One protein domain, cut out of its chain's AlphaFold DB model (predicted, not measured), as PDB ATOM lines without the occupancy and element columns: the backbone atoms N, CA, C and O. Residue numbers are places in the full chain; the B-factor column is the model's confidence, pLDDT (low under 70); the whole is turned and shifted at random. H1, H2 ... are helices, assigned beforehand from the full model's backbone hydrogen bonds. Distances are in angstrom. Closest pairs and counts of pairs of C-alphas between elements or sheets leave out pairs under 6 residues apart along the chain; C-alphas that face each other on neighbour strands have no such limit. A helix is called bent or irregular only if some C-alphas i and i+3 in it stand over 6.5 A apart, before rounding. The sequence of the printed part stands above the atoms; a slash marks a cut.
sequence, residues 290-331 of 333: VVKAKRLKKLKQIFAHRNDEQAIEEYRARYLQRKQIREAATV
ATOM      1  N   VAL A 290      21.485  16.107 -10.182       71.44
ATOM      2  CA  VAL A 290      21.260  17.472  -9.682       71.44
ATOM      3  C   VAL A 290      22.421  17.913  -8.788       71.44
ATOM      4  O   VAL A 290      22.883  19.052  -8.895       71.44
ATOM      5  N   VAL A 291      22.964  17.006  -7.971       74.25
ATOM      6  CA  VAL A 291      24.158  17.266  -7.147       74.25
ATOM      7  C   VAL A 291      25.379  17.541  -8.028       74.25
ATOM      8  O   VAL A 291      26.088  18.531  -7.821       74.25
ATOM      9  N   LYS A 292      25.587  16.729  -9.072       78.75
ATOM     10  CA  LYS A 292      26.672  16.931 -10.042       78.75
ATOM     11  C   LYS A 292      26.543  18.278 -10.759       78.75
ATOM     12  O   LYS A 292      27.532  18.998 -10.872       78.75
ATOM     13  N   ALA A 293      25.334  18.662 -11.171       82.56
ATOM     14  CA  ALA A 293      25.087  19.955 -11.808       82.56
ATOM     15  C   ALA A 293      25.383  21.140 -10.871       82.56
ATOM     16  O   ALA A 293      26.045  22.097 -11.276       82.56
ATOM     17  N   LYS A 294      24.959  21.070  -9.601       80.75
ATOM     18  CA  LYS A 294      25.259  22.100  -8.588       80.75
ATOM     19  C   LYS A 294      26.764  22.205  -8.312       80.75
ATOM     20  O   LYS A 294      27.304  23.309  -8.278       80.75
ATOM     21  N   ARG A 295      27.460  21.067  -8.198       83.81
ATOM     22  CA  ARG A 295      28.921  21.014  -8.025       83.81
ATOM     23  C   ARG A 295      29.657  21.630  -9.216       83.81
ATOM     24  O   ARG A 295      30.589  22.403  -9.013       83.81
ATOM     25  N   LEU A 296      29.216  21.343 -10.442       87.44
ATOM     26  CA  LEU A 296      29.788  21.927 -11.659       87.44
ATOM     27  C   LEU A 296      29.585  23.444 -11.729       87.44
ATOM     28  O   LEU A 296      30.513  24.152 -12.101       87.44
ATOM     29  N   LYS A 297      28.417  23.961 -11.328       86.00
ATOM     30  CA  LYS A 297      28.177  25.414 -11.253       86.00
ATOM     31  C   LYS A 297      29.122  26.098 -10.260       86.00
ATOM     32  O   LYS A 297      29.732  27.104 -10.606       86.00
ATOM     33  N   LYS A 298      29.308  25.511  -9.072       85.12
ATOM     34  CA  LYS A 298      30.234  26.034  -8.053       85.12
ATOM     35  C   LYS A 298      31.689  26.013  -8.532       85.12
ATOM     36  O   LYS A 298      32.410  26.984  -8.341       85.12
ATOM     37  N   LEU A 299      32.109  24.934  -9.198       82.50
ATOM     38  CA  LEU A 299      33.445  24.853  -9.796       82.50
ATOM     39  C   LEU A 299      33.648  25.919 -10.877       82.50
ATOM     40  O   LEU A 299      34.681  26.575 -10.876       82.50
ATOM     41  N   LYS A 300      32.660  26.147 -11.752       81.38
ATOM     42  CA  LYS A 300      32.730  27.208 -12.769       81.38
ATOM     43  C   LYS A 300      32.897  28.600 -12.154       81.38
ATOM     44  O   LYS A 300      33.710  29.360 -12.654       81.38
ATOM     45  N   GLN A 301      32.201  28.910 -11.059       81.94
ATOM     46  CA  GLN A 301      32.375  30.185 -10.347       81.94
ATOM     47  C   GLN A 301      33.781  30.334  -9.749       81.94
ATOM     48  O   GLN A 301      34.407  31.373  -9.904       81.94
ATOM     49  N   ILE A 302      34.312  29.278  -9.122       77.44
ATOM     50  CA  ILE A 302      35.672  29.291  -8.556       77.44
ATOM     51  C   ILE A 302      36.730  29.461  -9.656       77.44
ATOM     52  O   ILE A 302      37.733  30.138  -9.449       77.44
ATOM     53  N   PHE A 303      36.523  28.833 -10.816       72.56
ATOM     54  CA  PHE A 303      37.455  28.929 -11.935       72.56
ATOM     55  C   PHE A 303      37.320  30.220 -12.738       72.56
ATOM     56  O   PHE A 303      38.316  30.610 -13.335       72.56
ATOM     57  N   ALA A 304      36.163  30.889 -12.732       72.19
ATOM     58  CA  ALA A 304      35.995  32.195 -13.368       72.19
ATOM     59  C   ALA A 304      36.943  33.232 -12.746       72.19
ATOM     60  O   ALA A 304      37.710  33.842 -13.467       72.19
ATOM     61  N   HIS A 305      37.017  33.302 -11.412       67.00
ATOM     62  CA  HIS A 305      37.938  34.198 -10.691       67.00
ATOM     63  C   HIS A 305      39.430  33.832 -10.802       67.00
ATOM     64  O   HIS A 305      40.277  34.509 -10.229       67.00
ATOM     65  N   ARG A 306      39.765  32.706 -11.439       63.69
ATOM     66  CA  ARG A 306      41.152  32.234 -11.603       63.69
ATOM     67  C   ARG A 306      41.593  32.186 -13.063       63.69
ATOM     68  O   ARG A 306      42.780  32.032 -13.318       63.69
ATOM     69  N   ASN A 307      40.647  32.264 -13.997       67.62
ATOM     70  CA  ASN A 307      40.860  32.221 -15.437       67.62
ATOM     71  C   ASN A 307      40.036  33.339 -16.081       67.62
ATOM     72  O   ASN A 307      39.079  33.064 -16.809       67.62
ATOM     73  N   ASP A 308      40.391  34.588 -15.792       77.12
ATOM     74  CA  ASP A 308      39.821  35.728 -16.501       77.12
ATOM     75  C   ASP A 308      40.132  35.585 -18.001       77.12
ATOM     76  O   ASP A 308      41.233  35.175 -18.380       77.12
ATOM     77  N   GLU A 309      39.165  35.881 -18.873       77.75
ATOM     78  CA  GLU A 309      39.313  35.701 -20.329       77.75
ATOM     79  C   GLU A 309      40.541  36.450 -20.870       77.75
ATOM     80  O   GLU A 309      41.285  35.916 -21.693       77.75
ATOM     81  N   GLN A 310      40.826  37.617 -20.291       83.00
ATOM     82  CA  GLN A 310      42.016  38.419 -20.573       83.00
ATOM     83  C   GLN A 310      43.313  37.671 -20.239       83.00
ATOM     84  O   GLN A 310      44.225  37.623 -21.061       83.00
ATOM     85  N   ALA A 311      43.385  36.998 -19.086       82.00
ATOM     86  CA  ALA A 311      44.558  36.214 -18.711       82.00
ATOM     87  C   ALA A 311      44.787  35.056 -19.699       82.00
ATOM     88  O   ALA A 311      45.919  34.789 -20.105       82.00
ATOM     89  N   ILE A 312      43.717  34.390 -20.145       82.31
ATOM     90  CA  ILE A 312      43.799  33.312 -21.143       82.31
ATOM     91  C   ILE A 312      44.327  33.845 -22.484       82.31
ATOM     92  O   ILE A 312      45.170  33.199 -23.116       82.31
ATOM     93  N   GLU A 313      43.849  35.005 -22.930       89.00
ATOM     94  CA  GLU A 313      44.302  35.656 -24.163       89.00
ATOM     95  C   GLU A 313      45.764  36.102 -24.075       89.00
ATOM     96  O   GLU A 313      46.541  35.834 -24.996       89.00
ATOM     97  N   GLU A 314      46.185  36.659 -22.941       91.06
ATOM     98  CA  GLU A 314      47.584  37.001 -22.681       91.06
ATOM     99  C   GLU A 314      48.495  35.767 -22.708       91.06
ATOM    100  O   GLU A 314      49.568  35.791 -23.322       91.06
ATOM    101  N   TYR A 315      48.075  34.653 -22.096       89.88
ATOM    102  CA  TYR A 315      48.827  33.397 -22.157       89.88
ATOM    103  C   TYR A 315      48.943  32.870 -23.591       89.88
ATOM    104  O   TYR A 315      50.020  32.411 -23.988       89.88
ATOM    105  N   ARG A 316      47.872  32.964 -24.392       92.62
ATOM    106  CA  ARG A 316      47.892  32.587 -25.814       92.62
ATOM    107  C   ARG A 316      48.837  33.478 -26.615       92.62
ATOM    108  O   ARG A 316      49.641  32.954 -27.385       92.62
ATOM    109  N   ALA A 317      48.802  34.790 -26.397       94.44
ATOM    110  CA  ALA A 317      49.690  35.736 -27.063       94.44
ATOM    111  C   ALA A 317      51.164  35.454 -26.729       94.44
ATOM    112  O   ALA A 317      51.988  35.302 -27.634       94.44
ATOM    113  N   ARG A 318      51.493  35.265 -25.443       93.62
ATOM    114  CA  ARG A 318      52.852  34.896 -25.001       93.62
ATOM    115  C   ARG A 318      53.313  33.570 -25.600       93.62
ATOM    116  O   ARG A 318      54.483  33.425 -25.954       93.62
ATOM    117  N   TYR A 319      52.418  32.592 -25.713       95.62
ATOM    118  CA  TYR A 319      52.733  31.313 -26.344       95.62
ATOM    119  C   TYR A 319      53.059  31.478 -27.834       95.62
ATOM    120  O   TYR A 319      54.070  30.941 -28.290       95.62
ATOM    121  N   LEU A 320      52.253  32.245 -28.576       96.19
ATOM    122  CA  LEU A 320      52.484  32.518 -29.997       96.19
ATOM    123  C   LEU A 320      53.792  33.282 -30.223       96.19
ATOM    124  O   LEU A 320      54.571  32.885 -31.083       96.19
ATOM    125  N   GLN A 321      54.096  34.283 -29.395       92.88
ATOM    126  CA  GLN A 321      55.379  34.996 -29.442       92.88
ATOM    127  C   GLN A 321      56.564  34.047 -29.213       92.88
ATOM    128  O   GLN A 321      57.516  34.032 -29.988       92.88
ATOM    129  N   ARG A 322      56.496  33.174 -28.198       93.56
ATOM    130  CA  ARG A 322      57.544  32.161 -27.945       93.56
ATOM    131  C   ARG A 322      57.662  31.123 -29.055       93.56
ATOM    132  O   ARG A 322      58.711  30.495 -29.193       93.56
ATOM    133  N   LYS A 323      56.578  30.854 -29.780       95.25
ATOM    134  CA  LYS A 323      56.583  29.954 -30.933       95.25
ATOM    135  C   LYS A 323      57.262  30.629 -32.125       95.25
ATOM    136  O   LYS A 323      58.181  30.037 -32.671       95.25
ATOM    137  N   GLN A 324      56.909  31.879 -32.424       93.25
ATOM    138  CA  GLN A 324      57.542  32.676 -33.480       93.25
ATOM    139  C   GLN A 324      59.043  32.865 -33.241       93.25
ATOM    140  O   GLN A 324      59.825  32.688 -34.162       93.25
ATOM    141  N   ILE A 325      59.463  33.142 -32.001       90.94
ATOM    142  CA  ILE A 325      60.890  33.250 -31.652       90.94
ATOM    143  C   ILE A 325      61.618  31.922 -31.888       90.94
ATOM    144  O   ILE A 325      62.736  31.916 -32.392       90.94
ATOM    145  N   ARG A 326      60.992  30.789 -31.541       88.88
ATOM    146  CA  ARG A 326      61.577  29.465 -31.795       88.88
ATOM    147  C   ARG A 326      61.669  29.154 -33.284       88.88
ATOM    148  O   ARG A 326      62.686  28.628 -33.702       88.88
ATOM    149  N   GLU A 327      60.640  29.487 -34.056       88.38
ATOM    150  CA  GLU A 327      60.624  29.289 -35.508       88.38
ATOM    151  C   GLU A 327      61.646  30.196 -36.213       88.38
ATOM    152  O   GLU A 327      62.383  29.723 -37.071       88.38
ATOM    153  N   ALA A 328      61.781  31.458 -35.797       85.44
ATOM    154  CA  ALA A 328      62.812  32.361 -36.308       85.44
ATOM    155  C   ALA A 328      64.228  31.862 -35.972       85.44
ATOM    156  O   ALA A 328      65.080  31.784 -36.849       85.44
ATOM    157  N   ALA A 329      64.457  31.411 -34.733       81.38
ATOM    158  CA  ALA A 329      65.745  30.854 -34.316       81.38
ATOM    159  C   ALA A 329      66.121  29.547 -35.044       81.38
ATOM    160  O   ALA A 329      67.292  29.187 -35.068       81.38
ATOM    161  N   THR A 330      65.152  28.829 -35.625       77.50
ATOM    162  CA  THR A 330      65.414  27.640 -36.454       77.50
ATOM    163  C   THR A 330      65.707  27.950 -37.922       77.50
ATOM    164  O   THR A 330      66.109  27.040 -38.636       77.50
ATOM    165  N   VAL A 331      65.490  29.187 -38.380       71.25
ATOM    166  CA  VAL A 331      65.734  29.606 -39.774       71.25
ATOM    167  C   VAL A 331      67.111  30.269 -39.944       71.25
ATOM    168  O   VAL A 331      67.645  30.264 -41.047       71.25
TER     169      VAL A 331
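Overview. This is residues 290 to 331 of the 333 residues of the protein "DUF2040 domain-containing protein" of Trichinella nativa (UniProt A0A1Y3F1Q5). Two helices follow one another nearly end to end, the longer H2 after the shorter H1, and the chain changes direction at the link between them, making a wide, open V with no core. Neither helix folds back on the other. The printed part has 42 residues with two named helices, in the order H1, H2, and no named strand, and its class is all helix. It is extended, with a radius of gyration of the C-alphas of 17.2 A, and its C-alphas span 55 by 17 by 8 A, a rod in outline.

Along the chain. The longest helix is H2, residues 309 to 329, which measures 30.3 A from C-alpha 309 at (39.313, 35.701, -20.329) to C-alpha 329 at (65.745, 30.854, -34.316). H1, residues 290 to 304, measures 21.2 A from first to last C-alpha and begins with C-alpha 290 at (21.260, 17.472, -9.682). Neither helix is bent or irregular.

Arrangement. H2 and H1 are apart, with no C-alpha of the one within 8 A of the other. A tight link of 4 residues, 305 to 308, joins them. The N-to-C direction is (0.69, 0.72, -0.13) in H1 and (0.80, -0.21, -0.56) in H2. In both H1 and H2 every O i to N i+4 pair is within hydrogen-bond range.

Size, cuts and confidence. The two C-alphas farthest apart are those of Val 290 and Val 331, the first and last printed residues, at 55.1 A. Residues 290 to 331 stand free: no C-alpha 8 or more residues away along the chain comes within 10 A. The printed part has no cut and no long link. The mean pLDDT of the printed part is 83.3, and residues 305 to 307, in the link, are under 70.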